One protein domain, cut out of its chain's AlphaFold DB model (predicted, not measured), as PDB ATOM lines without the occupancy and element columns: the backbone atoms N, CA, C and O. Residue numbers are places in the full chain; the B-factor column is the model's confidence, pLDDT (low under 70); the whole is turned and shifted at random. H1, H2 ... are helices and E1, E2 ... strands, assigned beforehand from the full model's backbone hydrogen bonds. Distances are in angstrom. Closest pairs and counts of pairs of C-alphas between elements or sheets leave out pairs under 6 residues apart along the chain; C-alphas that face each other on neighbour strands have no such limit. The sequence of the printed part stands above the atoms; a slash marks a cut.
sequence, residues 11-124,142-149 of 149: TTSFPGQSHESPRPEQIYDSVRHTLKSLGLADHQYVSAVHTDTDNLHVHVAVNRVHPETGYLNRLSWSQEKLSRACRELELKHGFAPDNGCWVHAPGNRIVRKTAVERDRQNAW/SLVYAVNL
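This is residues 11 to 124 and 142 to 149 of the 149 residues of the protein "Relaxase" of Escherichia coli (UniProt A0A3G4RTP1). A three-stranded antiparallel sheet is covered on one face by H1; H2 packs beside H1, and the small hairpin E3 E4 packs on H2. Beyond the hairpin, H3 ends in an arm, with residues 119 to 124 sticking out. The 122 printed residues include three named helices and five named strands, in the order H1 E1 E2 H2 E3 E4 H3 E5; the class is mixed, and the larger sheet runs E2 E1 E5. The whole is compact, with a radius of gyration of the C-alphas of 15.7 A and spans of 45 by 34 by 28 A.

E1, residues 45 to 50, and E2, residues 57 to 62, form a hairpin, with N 48 and O 59 2.8 A apart. On the other side of E1 is E5, residues 142 to 148, antiparallel, with N 49 and O 143 3.2 A apart. H1, residues 24 to 37, is on this sheet in two layers, a helix over one face, at a height of 9.9 A; it lies over E2 and E1, slantwise, at 45 degrees to E2 on the local plane. H2, residues 78 to 93, touches H1, the closest C-alphas being those of Thr 34 and Ala 85, 6.0 A; they run opposite ways at a tilt of 38 degrees, only just steep. The closest C-alphas of H2 and E3, residues 102 to 105, are those of Arg 84 and Trp 102, 5.7 A. E3 and E4, residues 109 to 112, form a hairpin, with N 103 and O 111 2.8 A apart. H3, residues 115 to 124, is apart from H2. Every O i to N i+4 pair is within hydrogen-bond range in H1 and H2, and 5 of 6 in H3.

H1 begins at C-alpha 24 (187.189, 155.141, 128.976) and is 20.0 A long; H2 is 21.8 A, E5 18.6 A. H3 ends at C-alpha 124 (221.733, 151.883, 138.842).

The C-alphas of Glu 68 and Trp 124 are the farthest apart, 48.3 A. Residues 125 to 141 are not printed, and C-alphas 124 and 142 are 34.9 A apart across the cut. The link from E2 to H2, 15 residues, is long. Mean pLDDT of the printed part is 75.2; residues 11 to 22, 51 to 56, 118 to 124 and 142 to 149 are among those under 70.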
ATOM      1  N   THR A  11     200.503 162.680 135.960       41.81
ATOM      2  CA  THR A  11     200.487 161.843 134.763       41.81
ATOM      3  C   THR A  11     200.427 160.405 135.248       41.81
ATOM      4  O   THR A  11     201.359 159.943 135.902       41.81
ATOM      5  N   THR A  12     199.335 159.699 134.969       45.97
ATOM      6  CA  THR A  12     199.301 158.237 135.085       45.97
ATOM      7  C   THR A  12     199.690 157.670 133.730       45.97
ATOM      8  O   THR A  12     198.911 157.789 132.788       45.97
ATOM      9  N   SER A  13     200.901 157.134 133.616       50.28
ATOM     10  CA  SER A  13     201.383 156.511 132.385       50.28
ATOM     11  C   SER A  13     201.017 155.032 132.393       50.28
ATOM     12  O   SER A  13     201.359 154.325 133.336       50.28
ATOM     13  N   PHE A  14     200.360 154.566 131.339       52.78
ATOM     14  CA  PHE A  14     200.163 153.136 131.096       52.78
ATOM     15  C   PHE A  14     201.282 152.662 130.165       52.78
ATOM     16  O   PHE A  14     201.437 153.269 129.100       52.78
ATOM     17  N   PRO A  15     202.107 151.667 130.549       50.03
ATOM     18  CA  PRO A  15     203.221 151.234 129.718       50.03
ATOM     19  C   PRO A  15     202.702 150.725 128.371       50.03
ATOM     20  O   PRO A  15     201.846 149.846 128.321       50.03
ATOM     21  N   GLY A  16     203.245 151.266 127.278       40.16
ATOM     22  CA  GLY A  16     202.896 150.934 125.891       40.16
ATOM     23  C   GLY A  16     203.279 149.519 125.435       40.16
ATOM     24  O   GLY A  16     203.835 149.349 124.351       40.16
ATOM     25  N   GLN A  17     203.008 148.485 126.232       43.38
ATOM     26  CA  GLN A  17     202.882 147.133 125.700       43.38
ATOM     27  C   GLN A  17     201.514 147.031 125.025       43.38
ATOM     28  O   GLN A  17     200.508 147.481 125.567       43.38
ATOM     29  N   SER A  18     201.491 146.442 123.835       42.84
ATOM     30  CA  SER A  18     200.421 146.396 122.824       42.84
ATOM     31  C   SER A  18     199.027 145.912 123.282       42.84
ATOM     32  O   SER A  18     198.158 145.702 122.439       42.84
ATOM     33  N   HIS A  19     198.802 145.699 124.580       45.09
ATOM     34  CA  HIS A  19     197.603 145.109 125.172       45.09
ATOM     35  C   HIS A  19     196.894 145.983 126.229       45.09
ATOM     36  O   HIS A  19     195.758 145.682 126.581       45.09
ATOM     37  N   GLU A  20     197.475 147.090 126.701       51.44
ATOM     38  CA  GLU A  20     196.816 147.966 127.685       51.44
ATOM     39  C   GLU A  20     196.264 149.235 127.022       51.44
ATOM     40  O   GLU A  20     196.840 150.315 127.086       51.44
ATOM     41  N   SER A  21     195.119 149.108 126.350       61.22
ATOM     42  CA  SER A  21     194.289 150.263 125.981       61.22
ATOM     43  C   SER A  21     193.168 150.401 127.015       61.22
ATOM     44  O   SER A  21     192.117 149.778 126.831       61.22
ATOM     45  N   PRO A  22     193.377 151.146 128.123       66.62
ATOM     46  CA  PRO A  22     192.374 151.264 129.172       66.62
ATOM     47  C   PRO A  22     191.073 151.805 128.587       66.62
ATOM     48  O   PRO A  22     191.051 152.770 127.816       66.62
ATOM     49  N   ARG A  23     189.964 151.159 128.945       75.06
ATOM     50  CA  ARG A  23     188.629 151.580 128.516       75.06
ATOM     51  C   ARG A  23     188.344 152.970 129.106       75.06
ATOM     52  O   ARG A  23     188.804 153.252 130.214       75.06
ATOM     53  N   PRO A  24     187.540 153.822 128.443       77.00
ATOM     54  CA  PRO A  24     187.189 155.141 128.976       77.00
ATOM     55  C   PRO A  24     186.688 155.098 130.427       77.00
ATOM     56  O   PRO A  24     187.086 155.920 131.244       77.00
ATOM     57  N   GLU A  25     185.894 154.087 130.784       81.12
ATOM     58  CA  GLU A  25     185.409 153.866 132.154       81.12
ATOM     59  C   GLU A  25     186.538 153.700 133.179       81.12
ATOM     60  O   GLU A  25     186.476 154.275 134.265       81.12
ATOM     61  N   GLN A  26     187.600 152.971 132.825       79.56
ATOM     62  CA  GLN A  26     188.764 152.777 133.690       79.56
ATOM     63  C   GLN A  26     189.558 154.076 133.846       79.56
ATOM     64  O   GLN A  26     190.094 154.351 134.921       79.56
ATOM     65  N   ILE A  27     189.596 154.907 132.799       79.00
ATOM     66  CA  ILE A  27     190.209 156.236 132.850       79.00
ATOM     67  C   ILE A  27     189.429 157.146 133.808       79.00
ATOM     68  O   ILE A  27     190.024 157.752 134.701       79.00
ATOM     69  N   TYR A  28     188.100 157.202 133.684       84.12
ATOM     70  CA  TYR A  28     187.256 157.992 134.587       84.12
ATOM     71  C   TYR A  28     187.354 157.521 136.037       84.12
ATOM     72  O   TYR A  28     187.470 158.345 136.947       84.12
ATOM     73  N   ASP A  29     187.338 156.209 136.259       86.19
ATOM     74  CA  ASP A  29     187.499 155.625 137.588       86.19
ATOM     75  C   ASP A  29     188.875 155.955 138.184       86.19
ATOM     76  O   ASP A  29     188.957 156.354 139.344       86.19
ATOM     77  N   SER A  30     189.939 155.912 137.375       84.31
ATOM     78  CA  SER A  30     191.294 156.283 137.800       84.31
ATOM     79  C   SER A  30     191.391 157.754 138.215       84.31
ATOM     80  O   SER A  30     191.959 158.076 139.264       84.31
ATOM     81  N   VAL A  31     190.787 158.664 137.444       86.38
ATOM     82  CA  VAL A  31     190.730 160.096 137.784       86.38
ATOM     83  C   VAL A  31     189.937 160.323 139.074       86.38
ATOM     84  O   VAL A  31     190.394 161.028 139.972       86.38
ATOM     85  N   ARG A  32     188.772 159.688 139.225       90.25
ATOM     86  CA  ARG A  32     187.959 159.827 140.444       90.25
ATOM     87  C   ARG A  32     188.652 159.244 141.673       90.25
ATOM     88  O   ARG A  32     188.623 159.861 142.738       90.25
ATOM     89  N   HIS A  33     189.303 158.090 141.534       90.31
ATOM     90  CA  HIS A  33     190.029 157.438 142.625       90.31
ATOM     91  C   HIS A  33     191.202 158.291 143.106       90.31
ATOM     92  O   HIS A  33     191.376 158.498 144.305       90.31
ATOM     93  N   THR A  34     191.971 158.865 142.179       88.69
ATOM     94  CA  THR A  34     193.097 159.751 142.513       88.69
ATOM     95  C   THR A  34     192.641 161.056 143.169       88.69
ATOM     96  O   THR A  34     193.227 161.460 144.176       88.69
ATOM     97  N   LEU A  35     191.554 161.677 142.692       90.38
ATOM     98  CA  LEU A  35     190.946 162.844 143.349       90.38
ATOM     99  C   LEU A  35     190.465 162.510 144.765       90.38
ATOM    100  O   LEU A  35     190.765 163.244 145.709       90.38
ATOM    101  N   LYS A  36     189.798 161.366 144.947       92.88
ATOM    102  CA  LYS A  36     189.357 160.896 146.265       92.88
ATOM    103  C   LYS A  36     190.533 160.673 147.217       92.88
ATOM    104  O   LYS A  36     190.488 161.159 148.346       92.88
ATOM    105  N   SER A  37     191.611 160.033 146.765       91.00
ATOM    106  CA  SER A  37     192.820 159.813 147.577       91.00
ATOM    107  C   SER A  37     193.524 161.113 147.983       91.00
ATOM    108  O   SER A  37     194.236 161.151 148.989       91.00
ATOM    109  N   LEU A  38     193.311 162.199 147.237       89.81
ATOM    110  CA  LEU A  38     193.800 163.539 147.570       89.81
ATOM    111  C   LEU A  38     192.828 164.359 148.440       89.81
ATOM    112  O   LEU A  38     193.179 165.467 148.852       89.81
ATOM    113  N   GLY A  39     191.639 163.834 148.748       91.50
ATOM    114  CA  GLY A  39     190.584 164.567 149.457       91.50
ATOM    115  C   GLY A  39     189.930 165.652 148.595       91.50
ATOM    116  O   GLY A  39     189.562 166.703 149.101       91.50
ATOM    117  N   LEU A  40     189.865 165.430 147.283       90.38
ATOM    118  CA  LEU A  40     189.333 166.354 146.278       90.38
ATOM    119  C   LEU A  40     188.116 165.760 145.545       90.38
ATOM    120  O   LEU A  40     187.851 166.130 144.406       90.38
ATOM    121  N   ALA A  41     187.406 164.806 146.155       91.81
ATOM    122  CA  ALA A  41     186.274 164.126 145.515       91.81
ATOM    123  C   ALA A  41     185.141 165.099 145.136       91.81
ATOM    124  O   ALA A  41     184.570 164.973 144.057       91.81
ATOM    125  N   ASP A  42     184.895 166.095 145.988       90.94
ATOM    126  CA  ASP A  42     183.816 167.081 145.837       90.94
ATOM    127  C   ASP A  42     184.311 168.403 145.217       90.94
ATOM    128  O   ASP A  42     183.682 169.454 145.331       90.94
ATOM    129  N   HIS A  43     185.490 168.379 144.588       89.50
ATOM    130  CA  HIS A  43     186.096 169.546 143.959       89.50
ATOM    131  C   HIS A  43     185.878 169.536 142.445       89.50
ATOM    132  O   HIS A  43     185.971 168.501 141.784       89.50
ATOM    133  N   GLN A  44     185.666 170.723 141.880       88.62
ATOM    134  CA  GLN A  44     185.562 170.915 140.434       88.62
ATOM    135  C   GLN A  44     186.884 170.562 139.748       88.62
ATOM    136  O   GLN A  44     187.952 170.999 140.193       88.62
ATOM    137  N   TYR A  45     186.825 169.816 138.644       86.75
ATOM    138  CA  TYR A  45     188.013 169.434 137.885       86.75
ATOM    139  C   TYR A  45     187.743 169.285 136.382       86.75
ATOM    140  O   TYR A  45     186.616 169.087 135.934       86.75
ATOM    141  N   VAL A  46     188.817 169.350 135.600       84.31
ATOM    142  CA  VAL A  46     188.855 169.076 134.161       84.31
ATOM    143  C   VAL A  46     189.948 168.046 133.903       84.31
ATOM    144  O   VAL A  46     191.025 168.143 134.487       84.31
ATOM    145  N   SER A  47     189.697 167.070 133.031       81.69
ATOM    146  CA  SER A  47     190.698 166.079 132.623       81.69
ATOM    147  C   SER A  47     190.912 166.063 131.108       81.69
ATOM    148  O   SER A  47     189.970 166.209 130.336       81.69
ATOM    149  N   ALA A  48     192.149 165.860 130.666       76.06
ATOM    150  CA  ALA A  48     192.506 165.687 129.262       76.06
ATOM    151  C   ALA A  48     193.297 164.390 129.102       76.06
ATOM    152  O   ALA A  48     194.248 164.159 129.846       76.06
ATOM    153  N   VAL A  49     192.899 163.550 128.147       75.38
ATOM    154  CA  VAL A  49     193.568 162.276 127.873       75.38
ATOM    155  C   VAL A  49     194.427 162.444 126.626       75.38
ATOM    156  O   VAL A  49     193.945 162.878 125.578       75.38
ATOM    157  N   HIS A  50     195.702 162.099 126.746       71.31
ATOM    158  CA  HIS A  50     196.655 162.048 125.651       71.31
ATOM    159  C   HIS A  50     196.916 160.585 125.296       71.31
ATOM    160  O   HIS A  50     197.356 159.791 126.131       71.31
ATOM    161  N   THR A  51     196.605 160.233 124.053       65.25
ATOM    162  CA  THR A  51     196.775 158.882 123.487       65.25
ATOM    163  C   THR A  51     197.822 158.857 122.372       65.25
ATOM    164  O   THR A  51     197.979 157.855 121.686       65.25
ATOM    165  N   ASP A  52     198.479 159.986 122.128       58.62
ATOM    166  CA  ASP A  52     199.353 160.269 120.989       58.62
ATOM    167  C   ASP A  52     200.853 160.234 121.340       58.62
ATOM    168  O   ASP A  52     201.703 160.512 120.491       58.62
ATOM    169  N   THR A  53     201.177 159.852 122.575       57.81
ATOM    170  CA  THR A  53     202.535 159.574 123.060       57.81
ATOM    171  C   THR A  53     202.749 158.081 123.300       57.81
ATOM    172  O   THR A  53     201.788 157.320 123.346       57.81
ATOM    173  N   ASP A  54     204.004 157.674 123.521       56.06
ATOM    174  CA  ASP A  54     204.393 156.269 123.752       56.06
ATOM    175  C   ASP A  54     203.621 155.588 124.900       56.06
ATOM    176  O   ASP A  54     203.475 154.369 124.907       56.06
ATOM    177  N   ASN A  55     203.098 156.375 125.847       63.50
ATOM    178  CA  ASN A  55     202.215 155.924 126.918       63.50
ATOM    179  C   ASN A  55     200.937 156.771 126.943       63.50
ATOM    180  O   ASN A  55     201.006 158.002 126.832       63.50
ATOM    181  N   LEU A  56     199.782 156.131 127.156       67.81
ATOM    182  CA  LEU A  56     198.541 156.849 127.448       67.81
ATOM    183  C   LEU A  56     198.706 157.584 128.776       67.81
ATOM    184  O   LEU A  56     199.183 156.995 129.748       67.81
ATOM    185  N   HIS A  57     198.311 158.853 128.825       72.12
ATOM    186  CA  HIS A  57     198.300 159.601 130.074       72.12
ATOM    187  C   HIS A  57     197.153 160.591 130.173       72.12
ATOM    188  O   HIS A  57     196.588 161.036 129.178       72.12
ATOM    189  N   VAL A  58     196.807 160.937 131.409       75.12
ATOM    190  CA  VAL A  58     195.716 161.856 131.717       75.12
ATOM    191  C   VAL A  58     196.274 163.031 132.492       75.12
ATOM    192  O   VAL A  58     196.909 162.830 133.519       75.12
ATOM    193  N   HIS A  59     196.017 164.248 132.027       80.62
ATOM    194  CA  HIS A  59     196.212 165.459 132.811       80.62
ATOM    195  C   HIS A  59     194.916 165.804 133.524       80.62
ATOM    196  O   HIS A  59     193.864 165.853 132.894       80.62
ATOM    197  N   VAL A  60     194.986 166.090 134.820       80.94
ATOM    198  CA  VAL A  60     193.837 166.539 135.610       80.94
ATOM    199  C   VAL A  60     194.147 167.919 136.164       80.94
ATOM    200  O   VAL A  60     195.200 168.131 136.746       80.94
ATOM    201  N   ALA A  61     193.239 168.867 135.988       83.19
ATOM    202  CA  ALA A  61     193.281 170.176 136.614       83.19
ATOM    203  C   ALA A  61     192.115 170.285 137.589       83.19
ATOM    204  O   ALA A  61     190.972 170.106 137.194       83.19
ATOM    205  N   VAL A  62     192.392 170.575 138.859       85.44
ATOM    206  CA  VAL A  62     191.387 170.588 139.930       85.44
ATOM    207  C   VAL A  62     191.427 171.908 140.686       85.44
ATOM    208  O   VAL A  62     192.501 172.407 141.036       85.44
ATOM    209  N   ASN A  63     190.257 172.477 140.959       87.88
ATOM    210  CA  ASN A  63     190.125 173.623 141.844       87.88
ATOM    211  C   ASN A  63     190.369 173.164 143.283       87.88
ATOM    212  O   ASN A  63     189.648 172.325 143.803       87.88
ATOM    213  N   ARG A  64     191.379 173.710 143.963       87.25
ATOM    214  CA  ARG A  64     191.698 173.331 145.352       87.25
ATOM    215  C   ARG A  64     190.830 174.019 146.402       87.25
ATOM    216  O   ARG A  64     190.944 173.673 147.576       87.25
ATOM    217  N   VAL A  65     190.029 175.003 146.013       88.69
ATOM    218  CA  VAL A  65     189.050 175.635 146.896       88.69
ATOM    219  C   VAL A  65     187.776 174.811 146.832       88.69
ATOM    220  O   VAL A  65     187.242 174.591 145.748       88.69
ATOM    221  N   HIS A  66     187.313 174.340 147.985       88.62
ATOM    222  CA  HIS A  66     186.070 173.588 148.062       88.62
ATOM    223  C   HIS A  66     184.896 174.494 147.648       88.62
ATOM    224  O   HIS A  66     184.795 175.601 148.186       88.62
ATOM    225  N   PRO A  67     184.010 174.058 146.733       87.06
ATOM    226  CA  PRO A  67     182.964 174.919 146.177       87.06
ATOM    227  C   PRO A  67     181.980 175.425 147.241       87.06
ATOM    228  O   PRO A  67     181.620 176.597 147.219       87.06
ATOM    229  N   GLU A  68     181.603 174.578 148.204       89.88
ATOM    230  CA  GLU A  68     180.660 174.960 149.270       89.88
ATOM    231  C   GLU A  68     181.312 175.707 150.444       89.88
ATOM    232  O   GLU A  68     180.827 176.750 150.870       89.88
ATOM    233  N   THR A  69     182.420 175.189 150.988       91.00
ATOM    234  CA  THR A  69     183.020 175.746 152.212       91.00
ATOM    235  C   THR A  69     183.991 176.900 151.953       91.00
ATOM    236  O   THR A  69     184.344 177.630 152.877       91.00
ATOM    237  N   GLY A  70     184.476 177.060 150.717       89.81
ATOM    238  CA  GLY A  70     185.466 178.076 150.358       89.81
ATOM    239  C   GLY A  70     186.869 177.840 150.934       89.81
ATOM    240  O   GLY A  70     187.762 178.669 150.731       89.81
ATOM    241  N   TYR A  71     187.106 176.723 151.630       89.31
ATOM    242  CA  TYR A  71     188.415 176.403 152.195       89.31
ATOM    243  C   TYR A  71     189.354 175.771 151.168       89.31
ATOM    244  O   TYR A  71     188.958 174.994 150.299       89.31
ATOM    245  N   LEU A  72     190.642 176.090 151.299       88.44
ATOM    246  CA  LEU A  72     191.700 175.517 150.478       88.44
ATOM    247  C   LEU A  72     192.112 174.139 151.012       88.44
ATOM    248  O   LEU A  72     192.645 174.038 152.119       88.44
ATOM    249  N   ASN A  73     191.997 173.095 150.190       87.19
ATOM    250  CA  ASN A  73     192.548 171.783 150.524       87.19
ATOM    251  C   ASN A  73     194.090 171.813 150.456       87.19
ATOM    252  O   ASN A  73     194.677 172.156 149.422       87.19
ATOM    253  N   ARG A  74     194.768 171.447 151.555       85.38
ATOM    254  CA  ARG A  74     196.233 171.299 151.634       85.38
ATOM    255  C   ARG A  74     196.660 169.895 151.201       85.38
ATOM    256  O   ARG A  74     196.448 168.913 151.900       85.38
ATOM    257  N   LEU A  75     197.380 169.829 150.085       82.56
ATOM    258  CA  LEU A  75     197.863 168.589 149.473       82.56
ATOM    259  C   LEU A  75     199.143 168.049 150.131       82.56
ATOM    260  O   LEU A  75     200.159 167.835 149.471       82.56
ATOM    261  N   SER A  76     199.116 167.837 151.447       83.75
ATOM    262  CA  SER A  76     200.230 167.201 152.153       83.75
ATOM    263  C   SER A  76     200.424 165.762 151.667       83.75
ATOM    264  O   SER A  76     199.451 165.016 151.493       83.75
ATOM    265  N   TRP A  77     201.688 165.385 151.442       82.62
ATOM    266  CA  TRP A  77     202.086 164.042 151.001       82.62
ATOM    267  C   TRP A  77     201.386 163.573 149.717       82.62
ATOM    268  O   TRP A  77     201.155 162.383 149.528       82.62
ATOM    269  N   SER A  78     201.035 164.503 148.823       82.00
ATOM    270  CA  SER A  78     200.283 164.204 147.598       82.00
ATOM    271  C   SER A  78     200.971 163.179 146.704       82.00
ATOM    272  O   SER A  78     200.308 162.275 146.216       82.00
ATOM    273  N   GLN A  79     202.296 163.257 146.551       79.69
ATOM    274  CA  GLN A  79     203.066 162.273 145.783       79.69
ATOM    275  C   GLN A  79     202.948 160.863 146.379       79.69
ATOM    276  O   GLN A  79     202.800 159.888 145.650       79.69
ATOM    277  N   GLU A  80     202.967 160.747 147.710       84.38
ATOM    278  CA  GLU A  80     202.847 159.459 148.395       84.38
ATOM    279  C   GLU A  80     201.421 158.900 148.288       84.38
ATOM    280  O   GLU A  80     201.247 157.714 148.006       84.38
ATOM    281  N   LYS A  81     200.408 159.763 148.435       86.81
ATOM    282  CA  LYS A  81     198.991 159.420 148.237       86.81
ATOM    283  C   LYS A  81     198.710 158.971 146.803       86.81
ATOM    284  O   LYS A  81     198.043 157.961 146.610       86.81
ATOM    285  N   LEU A  82     199.256 159.679 145.813       84.75
ATOM    286  CA  LEU A  82     199.128 159.324 144.398       84.75
ATOM    287  C   LEU A  82     199.842 158.011 144.083       84.75
ATOM    288  O   LEU A  82     199.242 157.141 143.468       84.75
ATOM    289  N   SER A  83     201.075 157.817 144.563       83.69
ATOM    290  CA  SER A  83     201.796 156.558 144.337       83.69
ATOM    291  C   SER A  83     201.045 155.358 144.921       83.69
ATOM    292  O   SER A  83     200.995 154.313 144.274       83.69
ATOM    293  N   ARG A  84     200.425 155.505 146.098       87.19
ATOM    294  CA  ARG A  84     199.557 154.470 146.671       87.19
ATOM    295  C   ARG A  84     198.291 154.258 145.837       87.19
ATOM    296  O   ARG A  84     197.962 153.114 145.546       87.19
ATOM    297  N   ALA A  85     197.622 155.334 145.421       87.00
ATOM    298  CA  ALA A  85     196.429 155.261 144.580       87.00
ATOM    299  C   ALA A  85     196.703 154.539 143.247       87.00
ATOM    300  O   ALA A  85     195.867 153.758 142.803       87.00
ATOM    301  N   CYS A  86     197.887 154.724 142.650       82.62
ATOM    302  CA  CYS A  86     198.295 153.968 141.464       82.62
ATOM    303  C   CYS A  86     198.365 152.459 141.742       82.62
ATOM    304  O   CYS A  86     197.839 151.690 140.951       82.62
ATOM    305  N   ARG A  87     198.928 152.024 142.882       85.94
ATOM    306  CA  ARG A  87     198.963 150.592 143.258       85.94
ATOM    307  C   ARG A  87     197.564 150.006 143.450       85.94
ATOM    308  O   ARG A  87     197.284 148.876 143.065       85.94
ATOM    309  N   GLU A  88     196.670 150.785 144.052       88.31
ATOM    310  CA  GLU A  88     195.272 150.385 144.239       88.31
ATOM    311  C   GLU A  88     194.559 150.215 142.888       88.31
ATOM    312  O   GLU A  88     193.838 149.237 142.695       88.31
ATOM    313  N   LEU A  89     194.804 151.120 141.935       83.81
ATOM    314  CA  LEU A  89     194.258 151.040 140.578       83.81
ATOM    315  C   LEU A  89     194.871 149.897 139.758       83.81
ATOM    316  O   LEU A  89     194.140 149.234 139.028       83.81
ATOM    317  N   GLU A  90     196.167 149.623 139.919       82.94
ATOM    318  CA  GLU A  90     196.844 148.471 139.307       82.94
ATOM    319  C   GLU A  90     196.198 147.155 139.743       82.94
ATOM    320  O   GLU A  90     195.846 146.332 138.901       82.94
ATOM    321  N   LEU A  91     195.951 146.983 141.047       86.00
ATOM    322  CA  LEU A  91     195.243 145.807 141.565       86.00
ATOM    323  C   LEU A  91     193.785 145.740 141.094       86.00
ATOM    324  O   LEU A  91     193.282 144.651 140.827       86.00
ATOM    325  N   LYS A  92     193.096 146.885 141.014       86.38
ATOM    326  CA  LYS A  92     191.672 146.954 140.654       86.38
ATOM    327  C   LYS A  92     191.420 146.626 139.184       86.38
ATOM    328  O   LYS A  92     190.465 145.918 138.878       86.38
ATOM    329  N   HIS A  93     192.240 147.168 138.290       77.94
ATOM    330  CA  HIS A  93     192.039 147.088 136.840       77.94
ATOM    331  C   HIS A  93     192.970 146.095 136.147       77.94
ATOM    332  O   HIS A  93     192.828 145.879 134.946       77.94
ATOM    333  N   GLY A  94     193.898 145.484 136.888       79.75
ATOM    334  CA  GLY A  94     194.876 144.544 136.346       79.75
ATOM    335  C   GLY A  94     195.973 145.215 135.521       79.75
ATOM    336  O   GLY A  94     196.502 144.581 134.615       79.75
ATOM    337  N   PHE A  95     196.291 146.483 135.806       77.31
ATOM    338  CA  PHE A  95     197.345 147.205 135.089       77.31
ATOM    339  C   PHE A  95     198.741 146.729 135.492       77.31
ATOM    340  O   PHE A  95     198.983 146.328 136.638       77.31
ATOM    341  N   ALA A  96     199.678 146.843 134.557       72.12
ATOM    342  CA  ALA A  96     201.088 146.608 134.801       72.12
ATOM    343  C   ALA A  96     201.634 147.539 135.908       72.12
ATOM    344  O   ALA A  96     201.423 148.755 135.860       72.12
ATOM    345  N   PRO A  97     202.378 147.005 136.898       70.75
ATOM    346  CA  PRO A  97     202.939 147.827 137.959       70.75
ATOM    347  C   PRO A  97     203.988 148.831 137.465       70.75
ATOM    348  O   PRO A  97     204.989 148.436 136.870       70.75
ATOM    349  N   ASP A  98     203.823 150.116 137.797       70.56
ATOM    350  CA  ASP A  98     204.815 151.163 137.478       70.56
ATOM    351  C   ASP A  98     205.814 151.406 138.637       70.56
ATOM    352  O   ASP A  98     205.663 150.880 139.740       70.56
ATOM    353  N   ASN A  99     206.832 152.237 138.456       68.69
ATOM    354  CA  ASN A  99     207.727 152.659 139.526       68.69
ATOM    355  C   ASN A  99     207.034 153.611 140.515       68.69
ATOM    356  O   ASN A  99     206.493 154.647 140.146       68.69
ATOM    357  N   GLY A 100     207.132 153.311 141.810       71.62
ATOM    358  CA  GLY A 100     206.613 154.179 142.870       71.62
ATOM    359  C   GLY A 100     207.323 153.991 144.207       71.62
ATOM    360  O   GLY A 100     208.179 153.111 144.352       71.62
ATOM    361  N   CYS A 101     206.980 154.827 145.192       79.62
ATOM    362  CA  CYS A 101     207.416 154.641 146.580       79.62
ATOM    363  C   CYS A 101     206.610 153.546 147.300       79.62
ATOM    364  O   CYS A 101     207.078 153.022 148.310       79.62
ATOM    365  N   TRP A 102     205.453 153.171 146.750       83.56
ATOM    366  CA  TRP A 102     204.659 152.009 147.142       83.56
ATOM    367  C   TRP A 102     204.818 150.872 146.129       83.56
ATOM    368  O   TRP A 102     204.949 151.124 144.933       83.56
ATOM    369  N   VAL A 103     204.808 149.629 146.612       85.56
ATOM    370  CA  VAL A 103     204.940 148.399 145.814       85.56
ATOM    371  C   VAL A 103     203.956 147.331 146.267       85.56
ATOM    372  O   VAL A 103     203.452 147.366 147.392       85.56
ATOM    373  N   HIS A 104     203.700 146.371 145.380       85.00
ATOM    374  CA  HIS A 104     202.879 145.205 145.680       85.00
ATOM    375  C   HIS A 104     203.719 144.187 146.457       85.00
ATOM    376  O   HIS A 104     204.838 143.859 146.069       85.00
ATOM    377  N   ALA A 105     203.166 143.688 147.553       85.75
ATOM    378  CA  ALA A 105     203.677 142.574 148.335       85.75
ATOM    379  C   ALA A 105     202.748 141.356 148.173       85.75
ATOM    380  O   ALA A 105     201.582 141.520 147.791       85.75
ATOM    381  N   PRO A 106     203.229 140.135 148.480       86.38
ATOM    382  CA  PRO A 106     202.419 138.923 148.393       86.38
ATOM    383  C   PRO A 106     201.068 139.056 149.112       86.38
ATOM    384  O   PRO A 106     200.981 139.645 150.194       86.38
ATOM    385  N   GLY A 107     200.014 138.508 148.500       85.75
ATOM    386  CA  GLY A 107     198.641 138.605 149.008       85.75
ATOM    387  C   GLY A 107     197.956 139.949 148.729       85.75
ATOM    388  O   GLY A 107     197.158 140.393 149.548       85.75
ATOM    389  N   ASN A 108     198.281 140.610 147.610       84.31
ATOM    390  CA  ASN A 108     197.698 141.893 147.179       84.31
ATOM    391  C   ASN A 108     197.833 143.019 148.218       84.31
ATOM    392  O   ASN A 108     196.984 143.904 148.331       84.31
ATOM    393  N   ARG A 109     198.920 142.995 148.996       86.94
ATOM    394  CA  ARG A 109     199.219 144.028 149.992       86.94
ATOM    395  C   ARG A 109     200.005 145.158 149.339       86.94
ATOM    396  O   ARG A 109     200.889 144.906 148.531       86.94
ATOM    397  N   ILE A 110     199.736 146.401 149.732       89.25
ATOM    398  CA  ILE A 110     200.492 147.573 149.273       89.25
ATOM    399  C   ILE A 110     201.421 148.021 150.403       89.25
ATOM    400  O   ILE A 110     200.958 148.341 151.499       89.25
ATOM    401  N   VAL A 111     202.732 148.019 150.153       89.62
ATOM    402  CA  VAL A 111     203.763 148.342 151.155       89.62
ATOM    403  C   VAL A 111     204.703 149.430 150.655       89.62
ATOM    404  O   VAL A 111     204.931 149.579 149.455       89.62
ATOM    405  N   ARG A 112     205.236 150.232 151.578       86.62
ATOM    406  CA  ARG A 112     206.187 151.298 151.254       86.62
ATOM    407  C   ARG A 112     207.572 150.691 151.053       86.62
ATOM    408  O   ARG A 112     208.008 149.906 151.892       86.62
ATOM    409  N   LYS A 113     208.278 151.095 149.993       82.94
ATOM    410  CA  LYS A 113     209.673 150.695 149.772       82.94
ATOM    411  C   LYS A 113     210.532 151.107 150.961       82.94
ATOM    412  O   LYS A 113     210.485 152.255 151.420       82.94
ATOM    413  N   THR A 114     211.364 150.187 151.416       81.25
ATOM    414  CA  THR A 114     212.377 150.456 152.435       81.25
ATOM    415  C   THR A 114     213.471 151.378 151.888       81.25
ATOM    416  O   THR A 114     213.650 151.535 150.678       81.25
ATOM    417  N   ALA A 115     214.235 152.017 152.781       70.19
ATOM    418  CA  ALA A 115     215.389 152.826 152.377       70.19
ATOM    419  C   ALA A 115     216.398 152.012 151.549       70.19
ATOM    420  O   ALA A 115     216.836 152.478 150.505       70.19
ATOM    421  N   VAL A 116     216.644 150.761 151.947       67.88
ATOM    422  CA  VAL A 116     217.555 149.836 151.262       67.88
ATOM    423  C   VAL A 116     217.099 149.533 149.832       67.88
ATOM    424  O   VAL A 116     217.909 149.537 148.908       67.88
ATOM    425  N   GLU A 117     215.805 149.297 149.615       71.56
ATOM    426  CA  GLU A 117     215.258 149.040 148.274       71.56
ATOM    427  C   GLU A 117     215.321 150.280 147.377       71.56
ATOM    428  O   GLU A 117     215.644 150.168 146.194       71.56
ATOM    429  N   ARG A 118     215.073 151.472 147.940       63.50
ATOM    430  CA  ARG A 118     215.234 152.742 147.215       63.50
ATOM    431  C   ARG A 118     216.687 152.966 146.796       63.50
ATOM    432  O   ARG A 118     216.933 153.343 145.653       63.50
ATOM    433  N   ASP A 119     217.638 152.696 147.686       64.81
ATOM    434  CA  ASP A 119     219.066 152.876 147.407       64.81
ATOM    435  C   ASP A 119     219.569 151.896 146.347       64.81
ATOM    436  O   ASP A 119     220.284 152.302 145.432       64.81
ATOM    437  N   ARG A 120     219.130 150.631 146.391       64.88
ATOM    438  CA  ARG A 120     219.426 149.635 145.345       64.88
ATOM    439  C   ARG A 120     218.900 150.060 143.973       64.88
ATOM    440  O   ARG A 120     219.605 149.893 142.981       64.88
ATOM    441  N   GLN A 121     217.698 150.637 143.915       64.62
ATOM    442  CA  GLN A 121     217.122 151.143 142.665       64.62
ATOM    443  C   GLN A 121     217.882 152.374 142.139       64.62
ATOM    444  O   GLN A 121     218.175 152.456 140.949       64.62
ATOM    445  N   ASN A 122     218.260 153.301 143.022       57.53
ATOM    446  CA  ASN A 122     218.996 154.517 142.658       57.53
ATOM    447  C   ASN A 122     220.474 154.263 142.315       57.53
ATOM    448  O   ASN A 122     221.077 155.053 141.582       57.53
ATOM    449  N   ALA A 123     221.063 153.175 142.821       56.31
ATOM    450  CA  ALA A 123     222.442 152.787 142.533       56.31
ATOM    451  C   ALA A 123     222.683 152.546 141.032       56.31
ATOM    452  O   ALA A 123     223.756 152.870 140.531       56.31
ATOM    453  N   TRP A 124     221.669 152.075 140.296       50.50
ATOM    454  CA  TRP A 124     221.733 151.883 138.842       50.50
ATOM    455  C   TRP A 124     221.604 153.186 138.036       50.50
ATOM    456  O   TRP A 124     222.120 153.283 136.922       50.50
ATOM    457  N   SER A 142     194.938 166.006 121.239       38.72
ATOM    458  CA  SER A 142     194.263 165.881 122.526       38.72
ATOM    459  C   SER A 142     192.790 165.509 122.332       38.72
ATOM    460  O   SER A 142     192.084 166.098 121.513       38.72
ATOM    461  N   LEU A 143     192.309 164.541 123.113       45.69
ATOM    462  CA  LEU A 143     190.880 164.353 123.355       45.69
ATOM    463  C   LEU A 143     190.572 164.959 124.727       45.69
ATOM    464  O   LEU A 143     191.027 164.475 125.767       45.69
ATOM    465  N   VAL A 144     189.836 166.070 124.724       43.50
ATOM    466  CA  VAL A 144     189.387 166.731 125.953       43.50
ATOM    467  C   VAL A 144     188.110 166.045 126.417       43.50
ATOM    468  O   VAL A 144     187.082 166.134 125.752       43.50
ATOM    469  N   TYR A 145     188.165 165.398 127.578       50.38
ATOM    470  CA  TYR A 145     186.978 164.920 128.274       50.38
ATOM    471  C   TYR A 145     186.703 165.853 129.460       50.38
ATOM    472  O   TYR A 145     187.214 165.658 130.561       50.38
ATOM    473  N   ALA A 146     185.890 166.885 129.232       41.47
ATOM    474  CA  ALA A 146     185.192 167.594 130.306       41.47
ATOM    475  C   ALA A 146     183.938 166.755 130.664       41.47
ATOM    476  O   ALA A 146     183.375 166.113 129.785       41.47
ATOM    477  N   VAL A 147     183.460 166.618 131.902       47.19
ATOM    478  CA  VAL A 147     182.981 167.665 132.812       47.19
ATOM    479  C   VAL A 147     182.680 167.011 134.177       47.19
ATOM    480  O   VAL A 147     182.056 165.951 134.220       47.19
ATOM    481  N   ASN A 148     183.022 167.677 135.281       41.78
ATOM    482  CA  ASN A 148     182.080 167.848 136.393       41.78
ATOM    483  C   ASN A 148     182.154 169.333 136.795       41.78
ATOM    484  O   ASN A 148     183.215 169.788 137.230       41.78
ATOM    485  N   LEU A 149     181.089 170.090 136.504       48.88
ATOM    486  CA  LEU A 149     180.957 171.525 136.793       48.88
ATOM    487  C   LEU A 149     180.199 171.715 138.104       48.88
ATOM    488  O   LEU A 149     179.140 171.067 138.235       48.88
TER     489      LEU A 149